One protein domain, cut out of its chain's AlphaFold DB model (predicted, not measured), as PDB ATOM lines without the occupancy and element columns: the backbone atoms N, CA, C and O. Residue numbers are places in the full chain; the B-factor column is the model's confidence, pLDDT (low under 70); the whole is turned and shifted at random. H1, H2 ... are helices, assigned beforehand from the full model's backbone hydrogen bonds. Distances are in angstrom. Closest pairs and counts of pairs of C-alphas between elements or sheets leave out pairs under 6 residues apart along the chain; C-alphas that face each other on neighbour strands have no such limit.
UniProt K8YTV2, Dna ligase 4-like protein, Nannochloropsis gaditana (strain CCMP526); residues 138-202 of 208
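This is residues 138 to 202 of the 208 residues of the protein "Dna ligase 4-like protein" of Nannochloropsis gaditana (strain CCMP526) (UniProt K8YTV2). Look for a short helix, H2, packed between H1 and the longest helix, H3, so that two helical hairpins share H2; a long loop within residues 162 to 185 extends past H3 on the side away from H1. The 65 printed residues hold three named helices, H1, H2, H3 along the chain, and no named strand: all helix. The whole is compact, radius of gyration of the C-alphas 11.3 A, spanning 30 by 30 by 17 A.

Start at H3, residues 186 to 201; its residues 186 to 193 alone touch H2, residues 155 to 161, closest at the C-alphas of Val 193 and Ala 156, 6.3 A. This hairpin has a shallow tilt of 29 degrees, opposite ways. H2 also touches H1, residues 138 to 147, closest at the C-alphas of Met 161 and Gly 141, 5.7 A, a hairpin at 38 degrees, only just steep, opposite ways. H1 and H3 are near each other. Every O i to N i+4 pair is within hydrogen-bond range in H1 and H2, and 11 of 12 in H3.

Find C-alpha 186 at (218.289, 171.523, 206.652); H3 runs 23.4 A to C-alpha 201 at (220.628, 194.702, 204.843). H1, 14.2 A long, begins at C-alpha 138, (221.821, 169.207, 197.761); H2 measures 10.1 A.

The C-alphas farthest apart, Thr 139 and Gly 177, are 31.5 A apart. The printed part has no cut. The link from H2 to H3 is long; in it residues 172 to 173 pair antiparallel with 179 to 180. pLDDT is under 70 at residues 170 to 182 and 199 to 202.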
ATOM      1  N   ARG A 138     220.698 168.664 198.537       91.00
ATOM      2  CA  ARG A 138     221.821 169.207 197.761       91.00
ATOM      3  C   ARG A 138     221.365 170.120 196.622       91.00
ATOM      4  O   ARG A 138     221.866 171.229 196.499       91.00
ATOM      5  N   THR A 139     220.382 169.679 195.837       93.38
ATOM      6  CA  THR A 139     219.809 170.474 194.742       93.38
ATOM      7  C   THR A 139     219.134 171.732 195.275       93.38
ATOM      8  O   THR A 139     219.322 172.810 194.721       93.38
ATOM      9  N   MET A 140     218.389 171.613 196.378       93.19
ATOM     10  CA  MET A 140     217.781 172.767 197.038       93.19
ATOM     11  C   MET A 140     218.847 173.753 197.543       93.19
ATOM     12  O   MET A 140     218.720 174.957 197.344       93.19
ATOM     13  N   GLY A 141     219.923 173.244 198.146       94.06
ATOM     14  CA  GLY A 141     221.045 174.043 198.629       94.06
ATOM     15  C   GLY A 141     221.719 174.826 197.507       94.06
ATOM     16  O   GLY A 141     221.909 176.032 197.646       94.06
ATOM     17  N   ASP A 142     221.984 174.181 196.367       94.38
ATOM     18  CA  ASP A 142     222.551 174.837 195.183       94.38
ATOM     19  C   ASP A 142     221.658 175.978 194.676       94.38
ATOM     20  O   ASP A 142     222.154 177.059 194.348       94.38
ATOM     21  N   VAL A 143     220.340 175.755 194.622       94.19
ATOM     22  CA  VAL A 143     219.370 176.787 194.228       94.19
ATOM     23  C   VAL A 143     219.407 177.952 195.213       94.19
ATOM     24  O   VAL A 143     219.546 179.093 194.787       94.19
ATOM     25  N   ILE A 144     219.359 177.688 196.518       93.44
ATOM     26  CA  ILE A 144     219.368 178.736 197.548       93.44
ATOM     27  C   ILE A 144     220.672 179.541 197.509       93.44
ATOM     28  O   ILE A 144     220.629 180.769 197.529       93.44
ATOM     29  N   VAL A 145     221.828 178.879 197.408       94.38
ATOM     30  CA  VAL A 145     223.147 179.530 197.309       94.38
ATOM     31  C   VAL A 145     223.200 180.477 196.112       94.38
ATOM     32  O   VAL A 145     223.651 181.614 196.262       94.38
ATOM     33  N   LYS A 146     222.699 180.038 194.950       94.69
ATOM     34  CA  LYS A 146     222.628 180.859 193.731       94.69
ATOM     35  C   LYS A 146     221.656 182.025 193.880       94.69
ATOM     36  O   LYS A 146     222.036 183.156 193.602       94.69
ATOM     37  N   THR A 147     220.437 181.769 194.354       93.25
ATOM     38  CA  THR A 147     219.390 182.790 194.525       93.25
ATOM     39  C   THR A 147     219.810 183.879 195.509       93.25
ATOM     40  O   THR A 147     219.541 185.053 195.284       93.25
ATOM     41  N   LEU A 148     220.515 183.510 196.580       90.50
ATOM     42  CA  LEU A 148     221.041 184.452 197.570       90.50
ATOM     43  C   LEU A 148     222.372 185.107 197.151       90.50
ATOM     44  O   LEU A 148     222.941 185.866 197.937       90.50
ATOM     45  N   GLY A 149     222.911 184.786 195.968       92.75
ATOM     46  CA  GLY A 149     224.189 185.320 195.485       92.75
ATOM     47  C   GLY A 149     225.370 185.007 196.412       92.75
ATOM     48  O   GLY A 149     226.289 185.815 196.550       92.75
ATOM     49  N   LEU A 150     225.342 183.870 197.117       92.50
ATOM     50  CA  LEU A 150     226.415 183.511 198.042       92.50
ATOM     51  C   LEU A 150     227.638 183.034 197.256       92.50
ATOM     52  O   LEU A 150     227.540 182.152 196.403       92.50
ATOM     53  N   ALA A 151     228.821 183.544 197.606       93.75
ATOM     54  CA  ALA A 151     230.061 182.971 197.100       93.75
ATOM     55  C   ALA A 151     230.161 181.500 197.536       93.75
ATOM     56  O   ALA A 151     229.924 181.176 198.704       93.75
ATOM     57  N   THR A 152     230.543 180.616 196.616       90.81
ATOM     58  CA  THR A 152     230.536 179.153 196.806       90.81
ATOM     59  C   THR A 152     231.359 178.684 198.007       90.81
ATOM     60  O   THR A 152     230.987 177.727 198.678       90.81
ATOM     61  N   LYS A 153     232.452 179.389 198.317       92.62
ATOM     62  CA  LYS A 153     233.337 179.115 199.464       92.62
ATOM     63  C   LYS A 153     233.012 179.946 200.710       92.62
ATOM     64  O   LYS A 153     233.749 179.900 201.689       92.62
ATOM     65  N   SER A 154     231.946 180.744 200.681       91.94
ATOM     66  CA  SER A 154     231.540 181.524 201.851       91.94
ATOM     67  C   SER A 154     231.079 180.606 202.980       91.94
ATOM     68  O   SER A 154     230.493 179.548 202.743       91.94
ATOM     69  N   LYS A 155     231.266 181.050 204.227       89.38
ATOM     70  CA  LYS A 155     230.792 180.327 205.415       89.38
ATOM     71  C   LYS A 155     229.296 179.987 205.335       89.38
ATOM     72  O   LYS A 155     228.901 178.907 205.748       89.38
ATOM     73  N   ALA A 156     228.472 180.885 204.791       90.06
ATOM     74  CA  ALA A 156     227.036 180.659 204.622       90.06
ATOM     75  C   ALA A 156     226.727 179.573 203.576       90.06
ATOM     76  O   ALA A 156     225.918 178.689 203.847       90.06
ATOM     77  N   ALA A 157     227.396 179.600 202.418       93.44
ATOM     78  CA  ALA A 157     227.210 178.582 201.384       93.44
ATOM     79  C   ALA A 157     227.671 177.199 201.864       93.44
ATOM     80  O   ALA A 157     226.927 176.229 201.745       93.44
ATOM     81  N   LEU A 158     228.854 177.117 202.484       92.38
ATOM     82  CA  LEU A 158     229.372 175.863 203.037       92.38
ATOM     83  C   LEU A 158     228.439 175.278 204.101       92.38
ATOM     84  O   LEU A 158     228.240 174.070 204.137       92.38
ATOM     85  N   ARG A 159     227.806 176.122 204.922       90.00
ATOM     86  CA  ARG A 159     226.822 175.669 205.912       90.00
ATOM     87  C   ARG A 159     225.590 175.030 205.299       90.00
ATOM     88  O   ARG A 159     225.210 173.954 205.746       90.00
ATOM     89  N   ILE A 160     225.003 175.660 204.281       91.94
ATOM     90  CA  ILE A 160     223.840 175.114 203.566       91.94
ATOM     91  C   ILE A 160     224.207 173.775 202.916       91.94
ATOM     92  O   ILE A 160     223.481 172.793 203.061       91.94
ATOM     93  N   MET A 161     225.348 173.723 202.226       93.25
ATOM     94  CA  MET A 161     225.767 172.528 201.488       93.25
ATOM     95  C   MET A 161     226.175 171.372 202.405       93.25
ATOM     96  O   MET A 161     225.976 170.212 202.048       93.25
ATOM     97  N   ASN A 162     226.684 171.687 203.597       91.75
ATOM     98  CA  ASN A 162     227.174 170.721 204.573       91.75
ATOM     99  C   ASN A 162     226.349 170.754 205.875       91.75
ATOM    100  O   ASN A 162     226.910 170.642 206.964       91.75
ATOM    101  N   PHE A 163     225.022 170.915 205.783       89.06
ATOM    102  CA  PHE A 163     224.116 171.090 206.937       89.06
ATOM    103  C   PHE A 163     224.216 169.974 208.002       89.06
ATOM    104  O   PHE A 163     223.989 170.206 209.188       89.06
ATOM    105  N   SER A 164     224.597 168.762 207.593       85.81
ATOM    106  CA  SER A 164     224.776 167.607 208.485       85.81
ATOM    107  C   SER A 164     226.166 167.520 209.129       85.81
ATOM    108  O   SER A 164     226.381 166.655 209.971       85.81
ATOM    109  N   MET A 165     227.121 168.372 208.737       85.69
ATOM    110  CA  MET A 165     228.490 168.338 209.256       85.69
ATOM    111  C   MET A 165     228.644 169.259 210.482       85.69
ATOM    112  O   MET A 165     228.396 170.468 210.364       85.69
ATOM    113  N   PRO A 166     229.110 168.739 211.635       78.94
ATOM    114  CA  PRO A 166     229.272 169.518 212.868       78.94
ATOM    115  C   PRO A 166     230.231 170.703 212.721       78.94
ATOM    116  O   PRO A 166     229.979 171.774 213.264       78.94
ATOM    117  N   GLU A 167     231.294 170.531 211.932       78.38
ATOM    118  CA  GLU A 167     232.335 171.543 211.687       78.38
ATOM    119  C   GLU A 167     231.775 172.854 211.124       78.38
ATOM    120  O   GLU A 167     232.318 173.938 211.347       78.38
ATOM    121  N   HIS A 168     230.661 172.765 210.398       74.94
ATOM    122  CA  HIS A 168     230.015 173.911 209.778       74.94
ATOM    123  C   HIS A 168     228.792 174.388 210.570       74.94
ATOM    124  O   HIS A 168     228.477 175.580 210.537       74.94
ATOM    125  N   ASN A 169     228.136 173.502 211.321       71.12
ATOM    126  CA  ASN A 169     226.850 173.760 211.972       71.12
ATOM    127  C   ASN A 169     226.911 173.553 213.486       71.12
ATOM    128  O   ASN A 169     226.177 172.752 214.056       71.12
ATOM    129  N   GLY A 170     227.806 174.308 214.130       65.56
ATOM    130  CA  GLY A 170     227.890 174.379 215.585       65.56
ATOM    131  C   GLY A 170     226.712 175.129 216.235       65.56
ATOM    132  O   GLY A 170     225.955 175.818 215.542       65.56
ATOM    133  N   PRO A 171     226.580 175.044 217.573       65.56
ATOM    134  CA  PRO A 171     225.510 175.690 218.327       65.56
ATOM    135  C   PRO A 171     225.516 177.206 218.116       65.56
ATOM    136  O   PRO A 171     226.569 177.846 218.185       65.56
ATOM    137  N   ARG A 172     224.343 177.800 217.876       66.50
ATOM    138  CA  ARG A 172     224.206 179.249 217.665       66.50
ATOM    139  C   ARG A 172     223.141 179.866 218.548       66.50
ATOM    140  O   ARG A 172     222.126 179.248 218.828       66.50
ATOM    141  N   MET A 173     223.361 181.112 218.958       61.22
ATOM    142  CA  MET A 173     222.378 181.894 219.704       61.22
ATOM    143  C   MET A 173     221.288 182.378 218.741       61.22
ATOM    144  O   MET A 173     221.537 183.220 217.879       61.22
ATOM    145  N   GLY A 174     220.085 181.826 218.864       60.19
ATOM    146  CA  GLY A 174     218.916 182.259 218.115       60.19
ATOM    147  C   GLY A 174     218.412 183.641 218.554       60.19
ATOM    148  O   GLY A 174     218.827 184.159 219.596       60.19
ATOM    149  N   PRO A 175     217.463 184.234 217.806       54.41
ATOM    150  CA  PRO A 175     216.889 185.556 218.087       54.41
ATOM    151  C   PRO A 175     216.347 185.721 219.512       54.41
ATOM    152  O   PRO A 175     216.391 186.812 220.065       54.41
ATOM    153  N   ASN A 176     215.873 184.622 220.101       59.16
ATOM    154  CA  ASN A 176     215.233 184.582 221.415       59.16
ATOM    155  C   ASN A 176     216.201 184.150 222.536       59.16
ATOM    156  O   ASN A 176     215.757 183.661 223.571       59.16
ATOM    157  N   GLY A 177     217.520 184.222 222.306       58.44
ATOM    158  CA  GLY A 177     218.545 183.790 223.270       58.44
ATOM    159  C   GLY A 177     218.633 182.271 223.475       58.44
ATOM    160  O   GLY A 177     219.328 181.808 224.374       58.44
ATOM    161  N   ARG A 178     217.928 181.478 222.657       61.03
ATOM    162  CA  ARG A 178     217.975 180.009 222.699       61.03
ATOM    163  C   ARG A 178     219.102 179.483 221.831       61.03
ATOM    164  O   ARG A 178     219.294 179.977 220.726       61.03
ATOM    165  N   ILE A 179     219.792 178.444 222.290       64.25
ATOM    166  CA  ILE A 179     220.752 177.724 221.455       64.25
ATOM    167  C   ILE A 179     219.972 176.964 220.374       64.25
ATOM    168  O   ILE A 179     219.238 176.025 220.671       64.25
ATOM    169  N   LEU A 180     220.127 177.386 219.124       64.25
ATOM    170  CA  LEU A 180     219.698 176.653 217.945       64.25
ATOM    171  C   LEU A 180     220.761 175.597 217.647       64.25
ATOM    172  O   LEU A 180     221.885 175.921 217.254       64.25
ATOM    173  N   ASN A 181     220.406 174.331 217.854       67.50
ATOM    174  CA  ASN A 181     221.160 173.222 217.293       67.50
ATOM    175  C   ASN A 181     220.579 172.914 215.910       67.50
ATOM    176  O   ASN A 181     219.598 172.187 215.800       67.50
ATOM    177  N   THR A 182     221.150 173.517 214.867       67.94
ATOM    178  CA  THR A 182     220.695 173.308 213.480       67.94
ATOM    179  C   THR A 182     221.350 172.090 212.828       67.94
ATOM    180  O   THR A 182     221.151 171.848 211.639       67.94
ATOM    181  N   LEU A 183     222.178 171.345 213.569       79.56
ATOM    182  CA  LEU A 183     222.931 170.223 213.031       79.56
ATOM    183  C   LEU A 183     221.983 169.138 212.516       79.56
ATOM    184  O   LEU A 183     221.168 168.604 213.263       79.56
ATOM    185  N   GLY A 184     222.124 168.795 211.236       80.06
ATOM    186  CA  GLY A 184     221.315 167.751 210.611       80.06
ATOM    187  C   GLY A 184     219.897 168.184 210.233       80.06
ATOM    188  O   GLY A 184     219.224 167.421 209.548       80.06
ATOM    189  N   ASP A 185     219.475 169.406 210.577       87.00
ATOM    190  CA  ASP A 185     218.203 169.975 210.138       87.00
ATOM    191  C   ASP A 185     218.430 171.035 209.051       87.00
ATOM    192  O   ASP A 185     218.955 172.133 209.278       87.00
ATOM    193  N   PHE A 186     218.063 170.676 207.820       89.81
ATOM    194  CA  PHE A 186     218.289 171.523 206.652       89.81
ATOM    195  C   PHE A 186     217.453 172.808 206.708       89.81
ATOM    196  O   PHE A 186     217.958 173.879 206.367       89.81
ATOM    197  N   GLY A 187     216.206 172.723 207.192       89.25
ATOM    198  CA  GLY A 187     215.297 173.865 207.315       89.25
ATOM    199  C   GLY A 187     215.836 174.935 208.262       89.25
ATOM    200  O   GLY A 187     216.011 176.085 207.858       89.25
ATOM    201  N   SER A 188     216.203 174.539 209.477       85.81
ATOM    202  CA  SER A 188     216.782 175.417 210.499       85.81
ATOM    203  C   SER A 188     218.116 176.014 210.047       85.81
ATOM    204  O   SER A 188     218.428 177.168 210.343       85.81
ATOM    205  N   THR A 189     218.921 175.253 209.294       89.50
ATOM    206  CA  THR A 189     220.179 175.763 208.723       89.50
ATOM    207  C   THR A 189     219.925 176.880 207.708       89.50
ATOM    208  O   THR A 189     220.631 177.892 207.720       89.50
ATOM    209  N   ILE A 190     218.917 176.727 206.842       90.69
ATOM    210  CA  ILE A 190     218.522 177.773 205.889       90.69
ATOM    211  C   ILE A 190     217.975 178.992 206.626       90.69
ATOM    212  O   ILE A 190     218.393 180.110 206.321       90.69
ATOM    213  N   GLU A 191     217.075 178.789 207.587       88.44
ATOM    214  CA  GLU A 191     216.477 179.869 208.374       88.44
ATOM    215  C   GLU A 191     217.556 180.750 209.015       88.44
ATOM    216  O   GLU A 191     217.553 181.967 208.828       88.44
ATOM    217  N   ASP A 192     218.547 180.152 209.684       84.69
ATOM    218  CA  ASP A 192     219.638 180.899 210.317       84.69
ATOM    219  C   ASP A 192     220.464 181.714 209.302       84.69
ATOM    220  O   ASP A 192     220.864 182.855 209.573       84.69
ATOM    221  N   VAL A 193     220.707 181.166 208.105       88.19
ATOM    222  CA  VAL A 193     221.393 181.899 207.028       88.19
ATOM    223  C   VAL A 193     220.541 183.063 206.520       88.19
ATOM    224  O   VAL A 193     221.069 184.165 206.353       88.19
ATOM    225  N   LEU A 194     219.238 182.854 206.315       88.62
ATOM    226  CA  LEU A 194     218.308 183.892 205.866       88.62
ATOM    227  C   LEU A 194     218.207 185.032 206.885       88.62
ATOM    228  O   LEU A 194     218.389 186.195 206.523       88.62
ATOM    229  N   VAL A 195     218.007 184.711 208.165       84.38
ATOM    230  CA  VAL A 195     217.935 185.696 209.256       84.38
ATOM    231  C   VAL A 195     219.231 186.500 209.352       84.38
ATOM    232  O   VAL A 195     219.193 187.726 209.472       84.38
ATOM    233  N   SER A 196     220.387 185.835 209.248       81.12
ATOM    234  CA  SER A 196     221.693 186.507 209.264       81.12
ATOM    235  C   SER A 196     221.849 187.504 208.111       81.12
ATOM    236  O   SER A 196     222.441 188.566 208.293       81.12
ATOM    237  N   ARG A 197     221.318 187.188 206.924       77.94
ATOM    238  CA  ARG A 197     221.409 188.049 205.736       77.94
ATOM    239  C   ARG A 197     220.441 189.224 205.775       77.94
ATOM    240  O   ARG A 197     220.865 190.343 205.510       77.94
ATOM    241  N   ILE A 198     219.183 189.001 206.148       74.88
ATOM    242  CA  ILE A 198     218.175 190.072 206.230       74.88
ATOM    243  C   ILE A 198     218.615 191.150 207.231       74.88
ATOM    244  O   ILE A 198     218.498 192.342 206.957       74.88
ATOM    245  N   ARG A 199     219.211 190.748 208.362       66.12
ATOM    246  CA  ARG A 199     219.725 191.689 209.371       66.12
ATOM    247  C   ARG A 199     220.887 192.555 208.874       66.12
ATOM    248  O   ARG A 199     220.988 193.700 209.292       66.12
ATOM    249  N   GLN A 200     221.731 192.045 207.973       60.38
ATOM    250  CA  GLN A 200     222.834 192.819 207.381       60.38
ATOM    251  C   GLN A 200     222.346 193.915 206.429       60.38
ATOM    252  O   GLN A 200     223.008 194.938 206.293       60.38
ATOM    253  N   VAL A 201     221.194 193.722 205.783       56.25
ATOM    254  CA  VAL A 201     220.628 194.702 204.843       56.25
ATOM    255  C   VAL A 201     220.040 195.917 205.575       56.25
ATOM    256  O   VAL A 201     219.965 196.995 204.999       56.25
ATOM    257  N   HIS A 202     219.668 195.776 206.853       49.28
ATOM    258  CA  HIS A 202     218.926 196.811 207.581       49.28
ATOM    259  C   HIS A 202     219.769 197.782 208.425       49.28
ATOM    260  O   HIS A 202     219.212 198.757 208.922       49.28
TER     261      HIS A 202